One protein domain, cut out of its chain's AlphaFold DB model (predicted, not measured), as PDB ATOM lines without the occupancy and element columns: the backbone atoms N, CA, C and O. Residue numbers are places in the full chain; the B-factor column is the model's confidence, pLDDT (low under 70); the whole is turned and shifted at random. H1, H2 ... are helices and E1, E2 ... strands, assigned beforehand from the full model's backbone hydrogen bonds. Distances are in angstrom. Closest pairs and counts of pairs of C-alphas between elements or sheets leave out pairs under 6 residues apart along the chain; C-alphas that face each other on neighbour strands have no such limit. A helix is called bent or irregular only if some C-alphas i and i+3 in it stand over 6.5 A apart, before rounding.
ATOM      1  N   SER A   3     -46.364-124.784 -47.916       65.81
ATOM      2  CA  SER A   3     -46.502-123.370 -47.550       65.81
ATOM      3  C   SER A   3     -47.021-123.298 -46.129       65.81
ATOM      4  O   SER A   3     -48.169-123.642 -45.847       65.81
ATOM      5  N   TYR A   4     -46.149-122.868 -45.224       71.38
ATOM      6  CA  TYR A   4     -46.502-122.662 -43.839       71.38
ATOM      7  C   TYR A   4     -47.098-121.268 -43.658       71.38
ATOM      8  O   TYR A   4     -46.449-120.230 -43.840       71.38
ATOM      9  N   LYS A   5     -48.373-121.241 -43.272       72.62
ATOM     10  CA  LYS A   5     -49.046-120.019 -42.843       72.62
ATOM     11  C   LYS A   5     -48.822-119.827 -41.350       72.62
ATOM     12  O   LYS A   5     -49.406-120.531 -40.526       72.62
ATOM     13  N   LEU A   6     -48.037-118.815 -41.008       68.62
ATOM     14  CA  LEU A   6     -47.807-118.424 -39.626       68.62
ATOM     15  C   LEU A   6     -49.119-117.874 -39.055       68.62
ATOM     16  O   LEU A   6     -49.741-116.951 -39.599       68.62
ATOM     17  N   LYS A   7     -49.606-118.497 -37.981       65.94
ATOM     18  CA  LYS A   7     -50.901-118.146 -37.395       65.94
ATOM     19  C   LYS A   7     -50.806-116.739 -36.782       65.94
ATOM     20  O   LYS A   7     -49.822-116.391 -36.151       65.94
ATOM     21  N   LYS A   8     -51.845-115.912 -36.950       68.69
ATOM     22  CA  LYS A   8     -51.983-114.545 -36.380       68.69
ATOM     23  C   LYS A   8     -50.990-113.466 -36.849       68.69
ATOM     24  O   LYS A   8     -51.342-112.297 -36.758       68.69
ATOM     25  N   SER A   9     -49.821-113.802 -37.393       68.50
ATOM     26  CA  SER A   9     -48.915-112.809 -38.000       68.50
ATOM     27  C   SER A   9     -49.417-112.302 -39.356       68.50
ATOM     28  O   SER A   9     -49.015-111.237 -39.814       68.50
ATOM     29  N   GLY A  10     -50.285-113.075 -40.022       77.12
ATOM     30  CA  GLY A  10     -50.705-112.780 -41.391       77.12
ATOM     31  C   GLY A  10     -49.562-112.926 -42.398       77.12
ATOM     32  O   GLY A  10     -49.666-112.409 -43.511       77.12
ATOM     33  N   LEU A  11     -48.487-113.621 -42.017       81.69
ATOM     34  CA  LEU A  11     -47.345-113.924 -42.865       81.69
ATOM     35  C   LEU A  11     -47.375-115.383 -43.329       81.69
ATOM     36  O   LEU A  11     -47.907-116.270 -42.660       81.69
ATOM     37  N   ARG A  12     -46.794-115.614 -44.499       82.56
ATOM     38  CA  ARG A  12     -46.672-116.914 -45.142       82.56
ATOM     39  C   ARG A  12     -45.231-117.127 -45.562       82.56
ATOM     40  O   ARG A  12     -44.619-116.218 -46.119       82.56
ATOM     41  N   THR A  13     -44.736-118.326 -45.300       81.62
ATOM     42  CA  THR A  13     -43.400-118.793 -45.659       81.62
ATOM     43  C   THR A  13     -43.553-120.101 -46.416       81.62
ATOM     44  O   THR A  13     -44.277-120.987 -45.977       81.62
ATOM     45  N   GLN A  14     -42.880-120.245 -47.549       83.19
ATOM     46  CA  GLN A  14     -42.810-121.494 -48.288       83.19
ATOM     47  C   GLN A  14     -41.502-122.187 -47.961       83.19
ATOM     48  O   GLN A  14     -40.444-121.562 -47.945       83.19
ATOM     49  N   VAL A  15     -41.603-123.483 -47.705       79.06
ATOM     50  CA  VAL A  15     -40.465-124.343 -47.433       79.06
ATOM     51  C   VAL A  15     -40.460-125.489 -48.427       79.06
ATOM     52  O   VAL A  15     -41.481-126.137 -48.699       79.06
ATOM     53  N   VAL A  16     -39.282-125.735 -48.983       79.94
ATOM     54  CA  VAL A  16     -38.988-126.938 -49.748       79.94
ATOM     55  C   VAL A  16     -38.095-127.817 -48.906       79.94
ATOM     56  O   VAL A  16     -37.060-127.377 -48.412       79.94
ATOM     57  N   MET A  17     -38.527-129.061 -48.763       77.88
ATOM     58  CA  MET A  17     -37.803-130.099 -48.058       77.88
ATOM     59  C   MET A  17     -37.592-131.286 -48.971       77.88
ATOM     60  O   MET A  17     -38.408-131.531 -49.868       77.88
ATOM     61  N   ASP A  18     -36.502-131.995 -48.725       76.50
ATOM     62  CA  ASP A  18     -36.238-133.282 -49.345       76.50
ATOM     63  C   ASP A  18     -37.036-134.410 -48.660       76.50
ATOM     64  O   ASP A  18     -37.870-134.184 -47.778       76.50
ATOM     65  N   CYS A  19     -36.800-135.648 -49.093       72.38
ATOM     66  CA  CYS A  19     -37.441-136.830 -48.524       72.38
ATOM     67  C   CYS A  19     -36.919-137.233 -47.137       72.38
ATOM     68  O   CYS A  19     -37.572-138.044 -46.484       72.38
ATOM     69  N   ASN A  20     -35.780-136.693 -46.702       71.81
ATOM     70  CA  ASN A  20     -35.184-136.956 -45.390       71.81
ATOM     71  C   ASN A  20     -35.633-135.921 -44.348       71.81
ATOM     72  O   ASN A  20     -35.318-136.034 -43.172       71.81
ATOM     73  N   GLY A  21     -36.410-134.918 -44.763       68.44
ATOM     74  CA  GLY A  21     -36.854-133.850 -43.879       68.44
ATOM     75  C   GLY A  21     -35.841-132.715 -43.754       68.44
ATOM     76  O   GLY A  21     -36.000-131.865 -42.887       68.44
ATOM     77  N   MET A  22     -34.841-132.633 -44.629       72.00
ATOM     78  CA  MET A  22     -33.941-131.488 -44.676       72.00
ATOM     79  C   MET A  22     -34.603-130.327 -45.413       72.00
ATOM     80  O   MET A  22     -35.062-130.475 -46.549       72.00
ATOM     81  N   ALA A  23     -34.619-129.143 -44.797       74.50
ATOM     82  CA  ALA A  23     -35.009-127.916 -45.479       74.50
ATOM     83  C   ALA A  23     -33.949-127.545 -46.526       74.50
ATOM     84  O   ALA A  23     -32.839-127.133 -46.201       74.50
ATOM     85  N   LEU A  24     -34.311-127.680 -47.801       76.31
ATOM     86  CA  LEU A  24     -33.471-127.279 -48.929       76.31
ATOM     87  C   LEU A  24     -33.589-125.779 -49.200       76.31
ATOM     88  O   LEU A  24     -32.656-125.148 -49.694       76.31
ATOM     89  N   TRP A  25     -34.764-125.209 -48.923       79.25
ATOM     90  CA  TRP A  25     -35.020-123.796 -49.149       79.25
ATOM     91  C   TRP A  25     -36.174-123.269 -48.301       79.25
ATOM     92  O   TRP A  25     -37.216-123.916 -48.184       79.25
ATOM     93  N   VAL A  26     -36.012-122.042 -47.807       80.19
ATOM     94  CA  VAL A  26     -37.032-121.269 -47.096       80.19
ATOM     95  C   VAL A  26     -37.210-119.931 -47.818       80.19
ATOM     96  O   VAL A  26     -36.244-119.273 -48.206       80.19
ATOM     97  N   SER A  27     -38.456-119.546 -48.086       82.44
ATOM     98  CA  SER A  27     -38.772-118.243 -48.669       82.44
ATOM     99  C   SER A  27     -38.733-117.152 -47.608       82.44
ATOM    100  O   SER A  27     -39.202-117.375 -46.494       82.44
ATOM    101  N   LYS A  28     -38.449-115.910 -48.005       83.56
ATOM    102  CA  LYS A  28     -38.809-114.753 -47.171       83.56
ATOM    103  C   LYS A  28     -40.299-114.794 -46.829       83.56
ATOM    104  O   LYS A  28     -41.131-114.969 -47.720       83.56
ATOM    105  N   SER A  29     -40.648-114.574 -45.565       82.56
ATOM    106  CA  SER A  29     -42.042-114.455 -45.162       82.56
ATOM    107  C   SER A  29     -42.680-113.247 -45.843       82.56
ATOM    108  O   SER A  29     -42.142-112.137 -45.832       82.56
ATOM    109  N   VAL A  30     -43.859-113.433 -46.424       84.69
ATOM    110  CA  VAL A  30     -44.625-112.387 -47.120       84.69
ATOM    111  C   VAL A  30     -46.060-112.335 -46.615       84.69
ATOM    112  O   VAL A  30     -46.520-113.233 -45.921       84.69
ATOM    113  N   SER A  31     -46.771-111.242 -46.894       83.88
ATOM    114  CA  SER A  31     -48.134-111.071 -46.386       83.88
ATOM    115  C   SER A  31     -49.104-112.032 -47.076       83.88
ATOM    116  O   SER A  31     -49.218-112.026 -48.299       83.88
ATOM    117  N   CYS A  32     -49.892-112.764 -46.287       83.25
ATOM    118  CA  CYS A  32     -50.949-113.661 -46.765       83.25
ATOM    119  C   CYS A  32     -52.028-112.947 -47.588       83.25
ATOM    120  O   CYS A  32     -52.776-113.599 -48.303       83.25
ATOM    121  N   LYS A  33     -52.172-111.621 -47.436       83.38
ATOM    122  CA  LYS A  33     -53.173-110.840 -48.177       83.38
ATOM    123  C   LYS A  33     -52.800-110.697 -49.653       83.38
ATOM    124  O   LYS A  33     -53.683-110.578 -50.490       83.38
ATOM    125  N   THR A  34     -51.503-110.640 -49.940       82.25
ATOM    126  CA  THR A  34     -50.966-110.358 -51.280       82.25
ATOM    127  C   THR A  34     -50.338-111.583 -51.931       82.25
ATOM    128  O   THR A  34     -50.248-111.625 -53.151       82.25
ATOM    129  N   TYR A  35     -49.939-112.578 -51.136       83.44
ATOM    130  CA  TYR A  35     -49.294-113.795 -51.613       83.44
ATOM    131  C   TYR A  35     -50.095-115.029 -51.202       83.44
ATOM    132  O   TYR A  35     -50.097-115.436 -50.035       83.44
ATOM    133  N   ASP A  36     -50.762-115.625 -52.186       85.38
ATOM    134  CA  ASP A  36     -51.339-116.959 -52.078       85.38
ATOM    135  C   ASP A  36     -50.281-118.049 -52.360       85.38
ATOM    136  O   ASP A  36     -49.102-117.760 -52.567       85.38
ATOM    137  N   ASP A  37     -50.675-119.323 -52.291       81.19
ATOM    138  CA  ASP A  37     -49.736-120.443 -52.443       81.19
ATOM    139  C   ASP A  37     -49.157-120.500 -53.870       81.19
ATOM    140  O   ASP A  37     -47.982-120.817 -54.059       81.19
ATOM    141  N   GLY A  38     -49.933-120.088 -54.872       85.19
ATOM    142  CA  GLY A  38     -49.492-120.018 -56.262       85.19
ATOM    143  C   GLY A  38     -48.490-118.906 -56.533       85.19
ATOM    144  O   GLY A  38     -47.451-119.144 -57.149       85.19
ATOM    145  N   ALA A  39     -48.758-117.699 -56.038       86.81
ATOM    146  CA  ALA A  39     -47.854-116.561 -56.158       86.81
ATOM    147  C   ALA A  39     -46.497-116.861 -55.505       86.81
ATOM    148  O   ALA A  39     -45.451-116.555 -56.081       86.81
ATOM    149  N   MET A  40     -46.515-117.516 -54.339       86.06
ATOM    150  CA  MET A  40     -45.311-118.001 -53.659       86.06
ATOM    151  C   MET A  40     -44.543-118.991 -54.545       86.06
ATOM    152  O   MET A  40     -43.367-118.758 -54.831       86.06
ATOM    153  N   LEU A  41     -45.229-120.020 -55.060       86.50
ATOM    154  CA  LEU A  41     -44.643-121.039 -55.935       86.50
ATOM    155  C   LEU A  41     -43.972-120.427 -57.172       86.50
ATOM    156  O   LEU A  41     -42.817-120.728 -57.470       86.50
ATOM    157  N   LEU A  42     -44.664-119.532 -57.876       87.75
ATOM    158  CA  LEU A  42     -44.124-118.888 -59.076       87.75
ATOM    159  C   LEU A  42     -42.936-117.973 -58.750       87.75
ATOM    160  O   LEU A  42     -41.975-117.900 -59.516       87.75
ATOM    161  N   SER A  43     -42.966-117.292 -57.601       87.06
ATOM    162  CA  SER A  43     -41.861-116.429 -57.166       87.06
ATOM    163  C   SER A  43     -40.600-117.209 -56.784       87.06
ATOM    164  O   SER A  43     -39.498-116.659 -56.842       87.06
ATOM    165  N   MET A  44     -40.747-118.491 -56.430       83.94
ATOM    166  CA  MET A  44     -39.647-119.333 -55.978       83.94
ATOM    167  C   MET A  44     -38.611-119.593 -57.076       83.94
ATOM    168  O   MET A  44     -37.442-119.794 -56.732       83.94
ATOM    169  N   LYS A  45     -39.017-119.558 -58.356       87.06
ATOM    170  CA  LYS A  45     -38.173-119.894 -59.519       87.06
ATOM    171  C   LYS A  45     -37.503-121.258 -59.338       87.06
ATOM    172  O   LYS A  45     -36.277-121.362 -59.257       87.06
ATOM    173  N   LEU A  46     -38.338-122.286 -59.157       84.06
ATOM    174  CA  LEU A  46     -37.897-123.663 -58.913       84.06
ATOM    175  C   LEU A  46     -36.937-124.166 -59.998       84.06
ATOM    176  O   LEU A  46     -36.018-124.915 -59.689       84.06
ATOM    177  N   ASP A  47     -37.092-123.701 -61.234       85.19
ATOM    178  CA  ASP A  47     -36.249-124.025 -62.388       85.19
ATOM    179  C   ASP A  47     -34.773-123.728 -62.159       85.19
ATOM    180  O   ASP A  47     -33.906-124.450 -62.632       85.19
ATOM    181  N   LYS A  48     -34.478-122.694 -61.369       86.44
ATOM    182  CA  LYS A  48     -33.102-122.294 -61.053       86.44
ATOM    183  C   LYS A  48     -32.511-123.054 -59.873       86.44
ATOM    184  O   LYS A  48     -31.356-122.827 -59.526       86.44
ATOM    185  N   LYS A  49     -33.326-123.862 -59.197       82.62
ATOM    186  CA  LYS A  49     -33.003-124.521 -57.925       82.62
ATOM    187  C   LYS A  49     -33.075-126.039 -58.012       82.62
ATOM    188  O   LYS A  49     -32.592-126.703 -57.106       82.62
ATOM    189  N   MET A  50     -33.696-126.564 -59.061       81.38
ATOM    190  CA  MET A  50     -33.871-127.988 -59.287       81.38
ATOM    191  C   MET A  50     -32.953-128.466 -60.399       81.38
ATOM    192  O   MET A  50     -32.804-127.814 -61.434       81.38
ATOM    193  N   HIS A  51     -32.388-129.647 -60.209       82.75
ATOM    194  CA  HIS A  51     -31.780-130.399 -61.284       82.75
ATOM    195  C   HIS A  51     -32.864-131.014 -62.185       82.75
ATOM    196  O   HIS A  51     -33.973-131.315 -61.744       82.75
ATOM    197  N   ALA A  52     -32.535-131.283 -63.451       77.12
ATOM    198  CA  ALA A  52     -33.472-131.862 -64.421       77.12
ATOM    199  C   ALA A  52     -34.033-133.240 -64.003       77.12
ATOM    200  O   ALA A  52     -35.086-133.654 -64.484       77.12
ATOM    201  N   MET A  53     -33.337-133.942 -63.104       77.56
ATOM    202  CA  MET A  53     -33.742-135.247 -62.564       77.56
ATOM    203  C   MET A  53     -34.567-135.144 -61.277       77.56
ATOM    204  O   MET A  53     -35.105-136.156 -60.824       77.56
ATOM    205  N   ASP A  54     -34.670-133.954 -60.687       81.19
ATOM    206  CA  ASP A  54     -35.381-133.773 -59.432       81.19
ATOM    207  C   ASP A  54     -36.890-133.885 -59.647       81.19
ATOM    208  O   ASP A  54     -37.448-133.489 -60.678       81.19
ATOM    209  N   LEU A  55     -37.555-134.423 -58.628       81.94
ATOM    210  CA  LEU A  55     -39.001-134.544 -58.574       81.94
ATOM    211  C   LEU A  55     -39.524-133.700 -57.422       81.94
ATOM    212  O   LEU A  55     -39.159-133.914 -56.266       81.94
ATOM    213  N   VAL A  56     -40.436-132.782 -57.728       81.56
ATOM    214  CA  VAL A  56     -41.156-132.021 -56.712       81.56
ATOM    215  C   VAL A  56     -42.565-132.561 -56.579       81.56
ATOM    216  O   VAL A  56     -43.361-132.594 -57.518       81.56
ATOM    217  N   ALA A  57     -42.865-132.972 -55.354       79.25
ATOM    218  CA  ALA A  57     -44.207-133.293 -54.925       79.25
ATOM    219  C   ALA A  57     -44.866-132.017 -54.376       79.25
ATOM    220  O   ALA A  57     -44.315-131.334 -53.497       79.25
ATOM    221  N   VAL A  58     -46.041-131.693 -54.913       77.81
ATOM    222  CA  VAL A  58     -46.826-130.516 -54.531       77.81
ATOM    223  C   VAL A  58     -48.165-130.935 -53.940       77.81
ATOM    224  O   VAL A  58     -48.746-131.940 -54.345       77.81
ATOM    225  N   ASP A  59     -48.661-130.146 -52.992       73.94
ATOM    226  CA  ASP A  59     -50.013-130.313 -52.465       73.94
ATOM    227  C   ASP A  59     -51.080-129.934 -53.514       73.94
ATOM    228  O   ASP A  59     -50.820-129.164 -54.443       73.94
ATOM    229  N   GLY A  60     -52.301-130.446 -53.347       70.69
ATOM    230  CA  GLY A  60     -53.404-130.309 -54.301       70.69
ATOM    231  C   GLY A  60     -53.744-128.859 -54.651       70.69
ATOM    232  O   GLY A  60     -54.100-128.579 -55.791       70.69
ATOM    233  N   GLY A  61     -53.561-127.907 -53.730       78.38
ATOM    234  CA  GLY A  61     -53.783-126.481 -54.004       78.38
ATOM    235  C   GLY A  61     -52.833-125.885 -55.053       78.38
ATOM    236  O   GLY A  61     -53.207-124.959 -55.768       78.38
ATOM    237  N   TYR A  62     -51.626-126.437 -55.203       82.38
ATOM    238  CA  TYR A  62     -50.638-125.939 -56.165       82.38
ATOM    239  C   TYR A  62     -50.903-126.390 -57.600       82.38
ATOM    240  O   TYR A  62     -50.368-125.784 -58.529       82.38
ATOM    241  N   THR A  63     -51.732-127.420 -57.792       80.31
ATOM    242  CA  THR A  63     -52.060-127.990 -59.114       80.31
ATOM    243  C   THR A  63     -52.579-126.931 -60.088       80.31
ATOM    244  O   THR A  63     -52.240-126.945 -61.271       80.31
ATOM    245  N   GLN A  64     -53.306-125.937 -59.570       85.81
ATOM    246  CA  GLN A  64     -53.862-124.818 -60.332       85.81
ATOM    247  C   GLN A  64     -52.787-123.926 -60.974       85.81
ATOM    248  O   GLN A  64     -53.049-123.279 -61.983       85.81
ATOM    249  N   PHE A  65     -51.568-123.920 -60.428       88.44
ATOM    250  CA  PHE A  65     -50.473-123.044 -60.851       88.44
ATOM    251  C   PHE A  65     -49.388-123.774 -61.649       88.44
ATOM    252  O   PHE A  65     -48.477-123.129 -62.171       88.44
ATOM    253  N   LEU A  66     -49.476-125.102 -61.782       86.44
ATOM    254  CA  LEU A  66     -48.449-125.906 -62.450       86.44
ATOM    255  C   LEU A  66     -48.313-125.578 -63.931       86.44
ATOM    256  O   LEU A  66     -47.194-125.501 -64.426       86.44
ATOM    257  N   LYS A  67     -49.427-125.326 -64.628       87.38
ATOM    258  CA  LYS A  67     -49.385-124.918 -66.042       87.38
ATOM    259  C   LYS A  67     -48.600-123.623 -66.211       87.38
ATOM    260  O   LYS A  67     -47.659-123.576 -66.986       87.38
ATOM    261  N   THR A  68     -48.919-122.617 -65.399       89.94
ATOM    262  CA  THR A  68     -48.217-121.329 -65.416       89.94
ATOM    263  C   THR A  68     -46.747-121.464 -65.028       89.94
ATOM    264  O   THR A  68     -45.915-120.731 -65.554       89.94
ATOM    265  N   LEU A  69     -46.412-122.378 -64.114       88.50
ATOM    266  CA  LEU A  69     -45.025-122.653 -63.751       88.50
ATOM    267  C   LEU A  69     -44.258-123.251 -64.936       88.50
ATOM    268  O   LEU A  69     -43.191-122.751 -65.274       88.50
ATOM    269  N   VAL A  70     -44.814-124.271 -65.590       88.50
ATOM    270  CA  VAL A  70     -44.206-124.942 -66.753       88.50
ATOM    271  C   VAL A  70     -44.109-124.004 -67.959       88.50
ATOM    272  O   VAL A  70     -43.124-124.024 -68.677       88.50
ATOM    273  N   GLU A  71     -45.090-123.128 -68.175       89.81
ATOM    274  CA  GLU A  71     -45.047-122.136 -69.262       89.81
ATOM    275  C   GLU A  71     -43.964-121.069 -69.061       89.81
ATOM    276  O   GLU A  71     -43.467-120.494 -70.028       89.81
ATOM    277  N   LYS A  72     -43.618-120.766 -67.806       88.25
ATOM    278  CA  LYS A  72     -42.677-119.693 -67.449       88.25
ATOM    279  C   LYS A  72     -41.279-120.193 -67.108       88.25
ATOM    280  O   LYS A  72     -40.443-119.378 -66.716       88.25
ATOM    281  N   SER A  73     -41.035-121.498 -67.176       86.31
ATOM    282  CA  SER A  73     -39.807-122.094 -66.664       86.31
ATOM    283  C   SER A  73     -39.410-123.344 -67.445       86.31
ATOM    284  O   SER A  73     -40.236-123.937 -68.127       86.31
ATOM    285  N   ASP A  74     -38.157-123.774 -67.307       83.00
ATOM    286  CA  ASP A  74     -37.658-124.986 -67.977       83.00
ATOM    287  C   ASP A  74     -38.081-126.286 -67.260       83.00
ATOM    288  O   ASP A  74     -37.668-127.386 -67.633       83.00
ATOM    289  N   ILE A  75     -38.913-126.185 -66.216       83.81
ATOM    290  CA  ILE A  75     -39.456-127.347 -65.512       83.81
ATOM    291  C   ILE A  75     -40.511-128.010 -66.382       83.81
ATOM    292  O   ILE A  75     -41.486-127.390 -66.802       83.81
ATOM    293  N   THR A  76     -40.373-129.317 -66.574       81.94
ATOM    294  CA  THR A  76     -41.384-130.106 -67.276       81.94
ATOM    295  C   THR A  76     -42.423-130.661 -66.304       81.94
ATOM    296  O   THR A  76     -42.141-130.897 -65.129       81.94
ATOM    297  N   LEU A  77     -43.625-130.975 -66.798       77.88
ATOM    298  CA  LEU A  77     -44.634-131.696 -66.004       77.88
ATOM    299  C   LEU A  77     -44.120-133.049 -65.485       77.88
ATOM    300  O   LEU A  77     -44.623-133.543 -64.484       77.88
ATOM    301  N   HIS A  78     -43.099-133.642 -66.110       74.50
ATOM    302  CA  HIS A  78     -42.480-134.869 -65.610       74.50
ATOM    303  C   HIS A  78     -41.774-134.658 -64.259       74.50
ATOM    304  O   HIS A  78     -41.765-135.557 -63.416       74.50
ATOM    305  N   ASN A  79     -41.216-133.466 -64.030       75.50
ATOM    306  CA  ASN A  79     -40.586-133.093 -62.762       75.50
ATOM    307  C   ASN A  79     -41.606-132.863 -61.640       75.50
ATOM    308  O   ASN A  79     -41.233-132.835 -60.468       75.50
ATOM    309  N   ILE A  80     -42.889-132.703 -61.974       77.06
ATOM    310  CA  ILE A  80     -43.940-132.383 -61.012       77.06
ATOM    311  C   ILE A  80     -44.930-133.536 -60.955       77.06
ATOM    312  O   ILE A  80     -45.784-133.702 -61.824       77.06
ATOM    313  N   LYS A  81     -44.838-134.340 -59.898       69.69
ATOM    314  CA  LYS A  81     -45.773-135.448 -59.704       69.69
ATOM    315  C   LYS A  81     -46.938-135.005 -58.836       69.69
ATOM    316  O   LYS A  81     -46.789-134.802 -57.632       69.69
ATOM    317  N   GLU A  82     -48.114-134.954 -59.450       63.09
ATOM    318  CA  GLU A  82     -49.396-134.991 -58.752       63.09
ATOM    319  C   GLU A  82     -49.621-136.431 -58.262       63.09
ATOM    320  O   GLU A  82     -50.321-137.237 -58.873       63.09
ATOM    321  N   SER A  83     -48.924-136.827 -57.196       54.28
ATOM    322  CA  SER A  83     -49.296-138.060 -56.505       54.28
ATOM    323  C   SER A  83     -50.559-137.800 -55.685       54.28
ATOM    324  O   SER A  83     -50.962-136.653 -55.479       54.28
ATOM    325  N   LYS A  84     -51.180-138.856 -55.147       60.47
ATOM    326  CA  LYS A  84     -52.052-138.722 -53.973       60.47
ATOM    327  C   LYS A  84     -51.187-138.215 -52.811       60.47
ATOM    328  O   LYS A  84     -50.809-138.994 -51.936       60.47
ATOM    329  N   TYR A  85     -50.835-136.933 -52.849       59.03
ATOM    330  CA  TYR A  85     -49.847-136.287 -51.998       59.03
ATOM    331  C   TYR A  85     -50.220-136.479 -50.533       59.03
ATOM    332  O   TYR A  85     -49.382-136.844 -49.723       59.03
ATOM    333  N   SER A  86     -51.513-136.406 -50.223       61.19
ATOM    334  CA  SER A  86     -52.052-136.726 -48.903       61.19
ATOM    335  C   SER A  86     -51.813-138.176 -48.461       61.19
ATOM    336  O   SER A  86     -51.536-138.409 -47.291       61.19
ATOM    337  N   SER A  87     -51.875-139.161 -49.364       65.94
ATOM    338  CA  SER A  87     -51.641-140.572 -49.016       65.94
ATOM    339  C   SER A  87     -50.160-140.944 -48.939       65.94
ATOM    340  O   SER A  87     -49.790-141.791 -48.136       65.94
ATOM    341  N   THR A  88     -49.315-140.324 -49.769       64.75
ATOM    342  CA  THR A  88     -47.881-140.653 -49.866       64.75
ATOM    343  C   THR A  88     -47.031-139.774 -48.951       64.75
ATOM    344  O   THR A  88     -46.054-140.239 -48.382       64.75
ATOM    345  N   PHE A  89     -47.421-138.511 -48.797       65.44
ATOM    346  CA  PHE A  89     -46.673-137.465 -48.102       65.44
ATOM    347  C   PHE A  89     -47.497-136.784 -46.999       65.44
ATOM    348  O   PHE A  89     -47.066-135.776 -46.450       65.44
ATOM    349  N   GLY A  90     -48.669-137.316 -46.628       69.00
ATOM    350  CA  GLY A  90     -49.457-136.776 -45.512       69.00
ATOM    351  C   GLY A  90     -48.696-136.803 -44.181       69.00
ATOM    352  O   GLY A  90     -48.785-135.859 -43.393       69.00
ATOM    353  N   SER A  91     -47.881-137.842 -43.965       71.75
ATOM    354  CA  SER A  91     -46.939-137.908 -42.843       71.75
ATOM    355  C   SER A  91     -45.885-136.804 -42.925       71.75
ATOM    356  O   SER A  91     -45.639-136.146 -41.920       71.75
ATOM    357  N   LEU A  92     -45.331-136.540 -44.114       70.31
ATOM    358  CA  LEU A  92     -44.363-135.465 -44.335       70.31
ATOM    359  C   LEU A  92     -44.986-134.096 -44.033       70.31
ATOM    360  O   LEU A  92     -44.416-133.341 -43.264       70.31
ATOM    361  N   CYS A  93     -46.187-133.786 -44.532       72.81
ATOM    362  CA  CYS A  93     -46.881-132.540 -44.170       72.81
ATOM    363  C   CYS A  93     -47.041-132.381 -42.658       72.81
ATOM    364  O   CYS A  93     -46.782-131.309 -42.121       72.81
ATOM    365  N   SER A  94     -47.424-133.461 -41.976       77.06
ATOM    366  CA  SER A  94     -47.576-133.454 -40.520       77.06
ATOM    367  C   SER A  94     -46.239-133.214 -39.812       77.06
ATOM    368  O   SER A  94     -46.205-132.495 -38.820       77.06
ATOM    369  N   GLN A  95     -45.131-133.755 -40.334       74.31
ATOM    370  CA  GLN A  95     -43.779-133.489 -39.827       74.31
ATOM    371  C   GLN A  95     -43.376-132.026 -40.024       74.31
ATOM    372  O   GLN A  95     -42.861-131.414 -39.095       74.31
ATOM    373  N   ILE A  96     -43.665-131.437 -41.188       73.56
ATOM    374  CA  ILE A  96     -43.399-130.014 -41.452       73.56
ATOM    375  C   ILE A  96     -44.196-129.138 -40.487       73.56
ATOM    376  O   ILE A  96     -43.654-128.217 -39.879       73.56
ATOM    377  N   GLU A  97     -45.487-129.425 -40.327       77.00
ATOM    378  CA  GLU A  97     -46.349-128.694 -39.400       77.00
ATOM    379  C   GLU A  97     -45.892-128.833 -37.948       77.00
ATOM    380  O   GLU A  97     -45.883-127.833 -37.226       77.00
ATOM    381  N   ALA A  98     -45.506-130.042 -37.534       78.81
ATOM    382  CA  ALA A  98     -44.973-130.311 -36.204       78.81
ATOM    383  C   ALA A  98     -43.678-129.534 -35.970       78.81
ATOM    384  O   ALA A  98     -43.588-128.814 -34.983       78.81
ATOM    385  N   LEU A  99     -42.738-129.572 -36.917       74.06
ATOM    386  CA  LEU A  99     -41.480-128.846 -36.808       74.06
ATOM    387  C   LEU A  99     -41.697-127.337 -36.720       74.06
ATOM    388  O   LEU A  99     -41.095-126.677 -35.880       74.06
ATOM    389  N   PHE A 100     -42.581-126.765 -37.535       72.88
ATOM    390  CA  PHE A 100     -42.913-125.347 -37.398       72.88
ATOM    391  C   PHE A 100     -43.655-125.038 -36.090       72.88
ATOM    392  O   PHE A 100     -43.545-123.928 -35.564       72.88
ATOM    393  N   GLY A 101     -44.412-125.999 -35.559       75.75
ATOM    394  CA  GLY A 101     -44.976-125.939 -34.213       75.75
ATOM    395  C   GLY A 101     -43.886-125.875 -33.144       75.75
ATOM    396  O   GLY A 101     -43.939-125.002 -32.278       75.75
ATOM    397  N   ASP A 102     -42.875-126.732 -33.248       74.12
ATOM    398  CA  ASP A 102     -41.724-126.786 -32.345       74.12
ATOM    399  C   ASP A 102     -40.870-125.522 -32.448       74.12
ATOM    400  O   ASP A 102     -40.501-124.946 -31.429       74.12
ATOM    401  N   LEU A 103     -40.651-125.014 -33.661       71.56
ATOM    402  CA  LEU A 103     -39.990-123.734 -33.919       71.56
ATOM    403  C   LEU A 103     -40.753-122.576 -33.265       71.56
ATOM    404  O   LEU A 103     -40.156-121.699 -32.643       71.56
ATOM    405  N   GLY A 104     -42.085-122.601 -33.337       71.06
ATOM    406  CA  GLY A 104     -42.932-121.659 -32.612       71.06
ATOM    407  C   GLY A 104     -42.831-121.798 -31.090       71.06
ATOM    408  O   GLY A 104     -42.925-120.800 -30.382       71.06
ATOM    409  N   ASN A 105     -42.627-123.005 -30.564       72.62
ATOM    410  CA  ASN A 105     -42.448-123.218 -29.126       72.62
ATOM    411  C   ASN A 105     -41.059-122.787 -28.640       72.62
ATOM    412  O   ASN A 105     -40.947-122.268 -27.531       72.62
ATOM    413  N   MET A 106     -40.028-122.997 -29.457       67.44
ATOM    414  CA  MET A 106     -38.632-122.690 -29.144       67.44
ATOM    415  C   MET A 106     -38.347-121.193 -29.217       67.44
ATOM    416  O   MET A 106     -37.627-120.658 -28.380       67.44
ATOM    417  N   PHE A 107     -38.944-120.507 -30.189       67.81
ATOM    418  CA  PHE A 107     -38.735-119.084 -30.393       67.81
ATOM    419  C   PHE A 107     -40.036-118.322 -30.172       67.81
ATOM    420  O   PHE A 107     -40.959-118.374 -30.991       67.81
ATOM    421  N   GLU A 108     -40.099-117.528 -29.103       68.00
ATOM    422  CA  GLU A 108     -41.324-116.809 -28.740       68.00
ATOM    423  C   GLU A 108     -41.809-115.865 -29.858       68.00
ATOM    424  O   GLU A 108     -43.017-115.739 -30.088       68.00
ATOM    425  N   ARG A 109     -40.886-115.297 -30.650       67.25
ATOM    426  CA  ARG A 109     -41.203-114.484 -31.843       67.25
ATOM    427  C   ARG A 109     -41.953-115.270 -32.932       67.25
ATOM    428  O   ARG A 109     -42.720-114.672 -33.688       67.25
ATOM    429  N   HIS A 110     -41.783-116.590 -32.994       66.69
ATOM    430  CA  HIS A 110     -42.483-117.498 -33.910       66.69
ATOM    431  C   HIS A 110     -43.680-118.211 -33.256       66.69
ATOM    432  O   HIS A 110     -44.468-118.846 -33.957       66.69
ATOM    433  N   SER A 111     -43.893-118.050 -31.943       67.75
ATOM    434  CA  SER A 111     -44.938-118.740 -31.160       67.75
ATOM    435  C   SER A 111     -46.381-118.408 -31.535       67.75
ATOM    436  O   SER A 111     -47.325-118.937 -30.941       67.75
ATOM    437  N   ASN A 112     -46.594-117.522 -32.513       66.19
ATOM    438  CA  ASN A 112     -47.907-117.023 -32.913       66.19
ATOM    439  C   ASN A 112     -48.708-116.433 -31.723       66.19
ATOM    440  O   ASN A 112     -49.928-116.269 -31.810       66.19
ATOM    441  N   ARG A 113     -48.068-116.137 -30.580       68.19
ATOM    442  CA  ARG A 113     -48.725-115.554 -29.397       68.19
ATOM    443  C   ARG A 113     -48.911-114.051 -29.550       68.19
ATOM    444  O   ARG A 113     -49.975-113.546 -29.197       68.19
ATOM    445  N   ALA A 114     -47.933-113.378 -30.149       64.25
ATOM    446  CA  ALA A 114     -47.977-111.957 -30.462       64.25
ATOM    447  C   ALA A 114     -48.056-111.720 -31.984       64.25
ATOM    448  O   ALA A 114     -47.459-112.476 -32.756       64.25
ATOM    449  N   PRO A 115     -48.786-110.688 -32.442       64.94
ATOM    450  CA  PRO A 115     -48.740-110.273 -33.837       64.94
ATOM    451  C   PRO A 115     -47.334-109.776 -34.196       64.94
ATOM    452  O   PRO A 115     -46.730-108.992 -33.462       64.94
ATOM    453  N   VAL A 116     -46.819-110.220 -35.344       65.12
ATOM    454  CA  VAL A 116     -45.547-109.727 -35.886       65.12
ATOM    455  C   VAL A 116     -45.788-108.339 -36.470       65.12
ATOM    456  O   VAL A 116     -46.561-108.180 -37.414       65.12
ATOM    457  N   ILE A 117     -45.140-107.328 -35.896       62.59
ATOM    458  CA  ILE A 117     -45.197-105.952 -36.398       62.59
ATOM    459  C   ILE A 117     -44.394-105.885 -37.706       62.59
ATOM    460  O   ILE A 117     -43.282-106.410 -37.773       62.59
ATOM    461  N   VAL A 118     -44.956-105.251 -38.741       55.41
ATOM    462  CA  VAL A 118     -44.399-105.185 -40.111       55.41
ATOM    463  C   VAL A 118     -42.957-104.664 -40.129       55.41
ATOM    464  O   VAL A 118     -42.129-105.165 -40.886       55.41
ATOM    465  N   ASP A 119     -42.634-103.739 -39.233       54.62
ATOM    466  CA  ASP A 119     -41.317-103.112 -39.078       54.62
ATOM    467  C   ASP A 119     -40.230-104.129 -38.681       54.62
ATOM    468  O   ASP A 119     -39.050-103.938 -38.955       54.62
ATOM    469  N   LYS A 120     -40.633-105.251 -38.073       65.81
ATOM    470  CA  LYS A 120     -39.750-106.344 -37.644       65.81
ATOM    471  C   LYS A 120     -39.710-107.503 -38.640       65.81
ATOM    472  O   LYS A 120     -39.161-108.555 -38.328       65.81
ATOM    473  N   LYS A 121     -40.282-107.347 -39.838       69.69
ATOM    474  CA  LYS A 121     -40.361-108.418 -40.844       69.69
ATOM    475  C   LYS A 121     -38.985-108.883 -41.334       69.69
ATOM    476  O   LYS A 121     -38.815-110.066 -41.598       69.69
ATOM    477  N   ASN A 122     -38.005-107.983 -41.438       69.75
ATOM    478  CA  ASN A 122     -36.642-108.356 -41.835       69.75
ATOM    479  C   ASN A 122     -35.984-109.242 -40.778       69.75
ATOM    480  O   ASN A 122     -35.492-110.314 -41.105       69.75
ATOM    481  N   THR A 123     -36.074-108.838 -39.513       66.69
ATOM    482  CA  THR A 123     -35.624-109.634 -38.370       66.69
ATOM    483  C   THR A 123     -36.373-110.962 -38.304       66.69
ATOM    484  O   THR A 123     -35.768-112.005 -38.133       66.69
ATOM    485  N   TYR A 124     -37.685-110.960 -38.538       71.44
ATOM    486  CA  TYR A 124     -38.475-112.186 -38.602       71.44
ATOM    487  C   TYR A 124     -37.991-113.154 -39.691       71.44
ATOM    488  O   TYR A 124     -37.917-114.351 -39.446       71.44
ATOM    489  N   ASN A 125     -37.664-112.642 -40.881       71.69
ATOM    490  CA  ASN A 125     -37.148-113.450 -41.985       71.69
ATOM    491  C   ASN A 125     -35.759-114.008 -41.683       71.69
ATOM    492  O   ASN A 125     -35.540-115.180 -41.935       71.69
ATOM    493  N   LEU A 126     -34.867-113.199 -41.101       66.75
ATOM    494  CA  LEU A 126     -33.556-113.655 -40.629       66.75
ATOM    495  C   LEU A 126     -33.709-114.801 -39.627       66.75
ATOM    496  O   LEU A 126     -33.153-115.873 -39.830       66.75
ATOM    497  N   HIS A 127     -34.561-114.623 -38.615       66.50
ATOM    498  CA  HIS A 127     -34.823-115.675 -37.638       66.50
ATOM    499  C   HIS A 127     -35.484-116.904 -38.276       66.50
ATOM    500  O   HIS A 127     -35.181-118.015 -37.878       66.50
ATOM    501  N   ALA A 128     -36.393-116.744 -39.243       67.31
ATOM    502  CA  ALA A 128     -37.057-117.872 -39.899       67.31
ATOM    503  C   ALA A 128     -36.110-118.654 -40.820       67.31
ATOM    504  O   ALA A 128     -36.191-119.881 -40.859       67.31
ATOM    505  N   ASP A 129     -35.224-117.962 -41.537       67.12
ATOM    506  CA  ASP A 129     -34.193-118.578 -42.371       67.12
ATOM    507  C   ASP A 129     -33.187-119.326 -41.480       67.12
ATOM    508  O   ASP A 129     -32.877-120.486 -41.736       67.12
ATOM    509  N   GLU A 130     -32.748-118.724 -40.374       62.38
ATOM    510  CA  GLU A 130     -31.753-119.315 -39.472       62.38
ATOM    511  C   GLU A 130     -32.328-120.409 -38.562       62.38
ATOM    512  O   GLU A 130     -31.756-121.495 -38.454       62.38
ATOM    513  N   ALA A 131     -33.511-120.203 -37.981       63.12
ATOM    514  CA  ALA A 131     -34.227-121.235 -37.235       63.12
ATOM    515  C   ALA A 131     -34.696-122.368 -38.159       63.12
ATOM    516  O   ALA A 131     -34.717-123.520 -37.739       63.12
ATOM    517  N   GLY A 132     -35.020-122.076 -39.423       62.28
ATOM    518  CA  GLY A 132     -35.286-123.078 -40.459       62.28
ATOM    519  C   GLY A 132     -34.038-123.845 -40.912       62.28
ATOM    520  O   GLY A 132     -34.148-124.922 -41.480       62.28
ATOM    521  N   VAL A 133     -32.833-123.355 -40.642       58.41
ATOM    522  CA  VAL A 133     -31.601-124.136 -40.839       58.41
ATOM    523  C   VAL A 133     -31.266-124.936 -39.579       58.41
ATOM    524  O   VAL A 133     -30.858-126.093 -39.672       58.41
ATOM    525  N   VAL A 134     -31.481-124.352 -38.399       56.69
ATOM    526  CA  VAL A 134     -31.191-124.965 -37.096       56.69
ATOM    527  C   VAL A 134     -32.194-126.065 -36.751       56.69
ATOM    528  O   VAL A 134     -31.791-127.211 -36.575       56.69
ATOM    529  N   ALA A 135     -33.497-125.788 -36.723       56.22
ATOM    530  CA  ALA A 135     -34.510-126.767 -36.315       56.22
ATOM    531  C   ALA A 135     -34.514-128.031 -37.189       56.22
ATOM    532  O   ALA A 135     -34.750-129.124 -36.681       56.22
ATOM    533  N   PHE A 136     -34.191-127.899 -38.477       56.00
ATOM    534  CA  PHE A 136     -34.114-129.032 -39.400       56.00
ATOM    535  C   PHE A 136     -32.788-129.799 -39.318       56.00
ATOM    536  O   PHE A 136     -32.771-130.992 -39.597       56.00
ATOM    537  N   LYS A 137     -31.690-129.162 -38.884       53.91
ATOM    538  CA  LYS A 137     -30.422-129.858 -38.602       53.91
ATOM    539  C   LYS A 137     -30.459-130.634 -37.286       53.91
ATOM    540  O   LYS A 137     -29.889-131.713 -37.221       53.91
ATOM    541  N   TYR A 138     -31.145-130.129 -36.259       50.41
ATOM    542  CA  TYR A 138     -31.187-130.788 -34.945       50.41
ATOM    543  C   TYR A 138     -32.109-132.011 -34.885       50.41
ATOM    544  O   TYR A 138     -31.888-132.887 -34.050       50.41
ATOM    545  N   GLN A 139     -33.141-132.100 -35.734       49.00
ATOM    546  CA  GLN A 139     -34.129-133.182 -35.630       49.00
ATOM    547  C   GLN A 139     -33.609-134.550 -36.110       49.00
ATOM    548  O   GLN A 139     -34.125-135.573 -35.662       49.00
ATOM    549  N   GLU A 140     -32.562-134.593 -36.941       46.53
ATOM    550  CA  GLU A 140     -31.936-135.847 -37.397       46.53
ATOM    551  C   GLU A 140     -30.639-136.205 -36.652       46.53
ATOM    552  O   GLU A 140     -30.019-137.241 -36.910       46.53
ATOM    553  N   ASP A 141     -30.249-135.398 -35.664       44.06
ATOM    554  CA  ASP A 141     -28.931-135.499 -35.045       44.06
ATOM    555  C   ASP A 141     -28.918-136.300 -33.740       44.06
ATOM    556  O   ASP A 141     -28.319-135.927 -32.732       44.06
ATOM    557  N   SER A 142     -29.571-137.464 -33.773       43.75
ATOM    558  CA  SER A 142     -29.308-138.498 -32.770       43.75
ATOM    559  C   SER A 142     -28.260-139.518 -33.212       43.75
ATOM    560  O   SER A 142     -27.682-140.146 -32.326       43.75
ATOM    561  N   HIS A 143     -27.927-139.666 -34.510       43.12
ATOM    562  CA  HIS A 143     -27.056-140.784 -34.917       43.12
ATOM    563  C   HIS A 143     -26.034-140.602 -36.055       43.12
ATOM    564  O   HIS A 143     -25.253-141.538 -36.224       43.12
ATOM    565  N   SER A 144     -25.945-139.496 -36.816       41.22
ATOM    566  CA  SER A 144     -25.027-139.526 -37.984       41.22
ATOM    567  C   SER A 144     -24.244-138.273 -38.391       41.22
ATOM    568  O   SER A 144     -23.210-138.461 -39.035       41.22
ATOM    569  N   VAL A 145     -24.591-137.040 -38.002       42.03
ATOM    570  CA  VAL A 145     -23.798-135.858 -38.405       42.03
ATOM    571  C   VAL A 145     -23.728-134.849 -37.269       42.03
ATOM    572  O   VAL A 145     -24.366-133.816 -37.330       42.03
ATOM    573  N   ARG A 146     -22.900-135.129 -36.257       45.56
ATOM    574  CA  ARG A 146     -22.738-134.294 -35.057       45.56
ATOM    575  C   ARG A 146     -22.276-132.873 -35.430       45.56
ATOM    576  O   ARG A 146     -21.075-132.621 -35.540       45.56
ATOM    577  N   ILE A 147     -23.207-131.947 -35.641       47.53
ATOM    578  CA  ILE A 147     -22.886-130.532 -35.876       47.53
ATOM    579  C   ILE A 147     -22.730-129.877 -34.503       47.53
ATOM    580  O   ILE A 147     -23.664-129.870 -33.701       47.53
ATOM    581  N   SER A 148     -21.547-129.336 -34.202       46.25
ATOM    582  CA  SER A 148     -21.325-128.664 -32.922       46.25
ATOM    583  C   SER A 148     -22.193-127.410 -32.826       46.25
ATOM    584  O   SER A 148     -22.112-126.515 -33.670       46.25
ATOM    585  N   THR A 149     -23.004-127.326 -31.775       46.31
ATOM    586  CA  THR A 149     -23.754-126.117 -31.436       46.31
ATOM    587  C   THR A 149     -22.781-124.975 -31.132       46.31
ATOM    588  O   THR A 149     -22.146-124.977 -30.081       46.31
ATOM    589  N   GLU A 150     -22.659-123.991 -32.021       53.75
ATOM    590  CA  GLU A 150     -21.925-122.759 -31.714       53.75
ATOM    591  C   GLU A 150     -22.662-121.895 -30.672       53.75
ATOM    592  O   GLU A 150     -23.893-121.918 -30.573       53.75
ATOM    593  N   LEU A 151     -21.906-121.083 -29.923       56.16
ATOM    594  CA  LEU A 151     -22.427-120.142 -28.914       56.16
ATOM    595  C   LEU A 151     -23.454-119.150 -29.501       56.16
ATOM    596  O   LEU A 151     -24.358-118.660 -28.821       56.16
ATOM    597  N   THR A 152     -23.331-118.857 -30.792       53.31
ATOM    598  CA  THR A 152     -24.255-117.991 -31.526       53.31
ATOM    599  C   THR A 152     -25.644-118.626 -31.613       53.31
ATOM    600  O   THR A 152     -26.638-117.949 -31.367       53.31
ATOM    601  N   HIS A 153     -25.730-119.943 -31.842       56.03
ATOM    602  CA  HIS A 153     -27.004-120.665 -31.928       56.03
ATOM    603  C   HIS A 153     -27.752-120.689 -30.587       56.03
ATOM    604  O   HIS A 153     -28.978-120.592 -30.558       56.03
ATOM    605  N   THR A 154     -27.036-120.791 -29.461       59.31
ATOM    606  CA  THR A 154     -27.661-120.736 -28.127       59.31
ATOM    607  C   THR A 154     -28.117-119.328 -27.765       59.31
ATOM    608  O   THR A 154     -29.128-119.171 -27.079       59.31
ATOM    609  N   SER A 155     -27.430-118.301 -28.271       58.75
ATOM    610  CA  SER A 155     -27.834-116.903 -28.095       58.75
ATOM    611  C   SER A 155     -29.202-116.622 -28.721       58.75
ATOM    612  O   SER A 155     -29.986-115.883 -28.135       58.75
ATOM    613  N   TRP A 156     -29.546-117.277 -29.835       56.75
ATOM    614  CA  TRP A 156     -30.839-117.117 -30.522       56.75
ATOM    615  C   TRP A 156     -32.043-117.590 -29.709       56.75
ATOM    616  O   TRP A 156     -33.163-117.145 -29.953       56.75
ATOM    617  N   MET A 157     -31.825-118.494 -28.751       51.50
ATOM    618  CA  MET A 157     -32.881-119.011 -27.877       51.50
ATOM    619  C   MET A 157     -33.228-118.056 -26.726       51.50
ATOM    620  O   MET A 157     -34.137-118.348 -25.952       51.50
TER     621      MET A 157
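Overview. This is residues 3 to 157 of the 366 residues of an uncharacterized protein of Linnemannia elongata AG-77 (UniProt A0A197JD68). A small, three-stranded antiparallel sheet, E1 E2 E3, sits in the middle, with the short helix H1 over one face and the long helix H4 over the opposite face. Long H3 crosses the strands along the E1 side and reaches H4 with its residues 99 to 103, while H2 packs on H1 at one end of the long axis and H5, after a long loop, lies at the other. The printed part has 155 residues, with three named strands followed by five named helices; the class is mostly helix. The whole is compact, with a radius of gyration of the C-alphas of 16.2 A and spans of 44 by 40 by 28 A.

Along the chain. E1, residues 3 to 5, begins at C-alpha 3, (-46.502, -123.370, -47.550). E2, residues 11 to 17, is 19.5 A long, and E3 holds residues 23 to 26. H1 is residues 37 to 44 and H2 residues 60 to 71, 19.0 A. H3, residues 85 to 106, measures 28.9 A and has a kink of 39 degrees near residue 92. H4, residues 118 to 138, measures 29.3 A and has a kink of 31 degrees near residue 125. H5, residues 151 to 155, ends at C-alpha 155, (-27.834, -116.903, -28.095). H2, H3 and H4 are irregular: C-alphas 64 and 67 are 7.3 A apart, 88 and 91 7.6 A, and 119 and 122 7.5 A.

Arrangement. The strands form a meander, each the antiparallel neighbour of the one before, in two hairpins. N 4 and O 13 of E1 and E2 are 2.8 A apart; N 16 and O 25 of E2 and E3 are 2.9 A apart. H1 is on the sheet at a height of 10.0 A and runs across the strands, only just, at 62 degrees to E2 on the local plane. H4 is on the opposite face at 8.1 A and runs along E3, at 1 degree on the local plane. H3 is on the sheet at 8.6 A and runs across E2 at 63 degrees on the local plane. H1 and H2 touch, with closest C-alphas Gly 38 and Phe 65 at 5.6 A, at a steep tilt of 39 degrees, the same way. H3 and H4 touch at Leu 103 and Ala 135, whose C-alphas, the closest, are 6.7 A apart, at a steep tilt of 67 degrees, opposite ways. H5 is close to H4 but not clearly touching: the closest C-alphas, Val 134 and His 153, are 7.9 A apart. In H1 and H5 every O i to N i+4 pair is within hydrogen-bond range; in H2 4 of 8 are, in H3 16 of 18, in H4 14 of 17.

Size, cuts and confidence. The C-alphas farthest apart, Glu 71 and Leu 151, are 46.3 A apart. The printed part has no cut; the links H1 to H2, H2 to H3, H3 to H4 and H4 to H5 are long. Mean pLDDT of the printed part is 71.4, and 66 residues are under 70, among them 106 to 123 and 126 to 157.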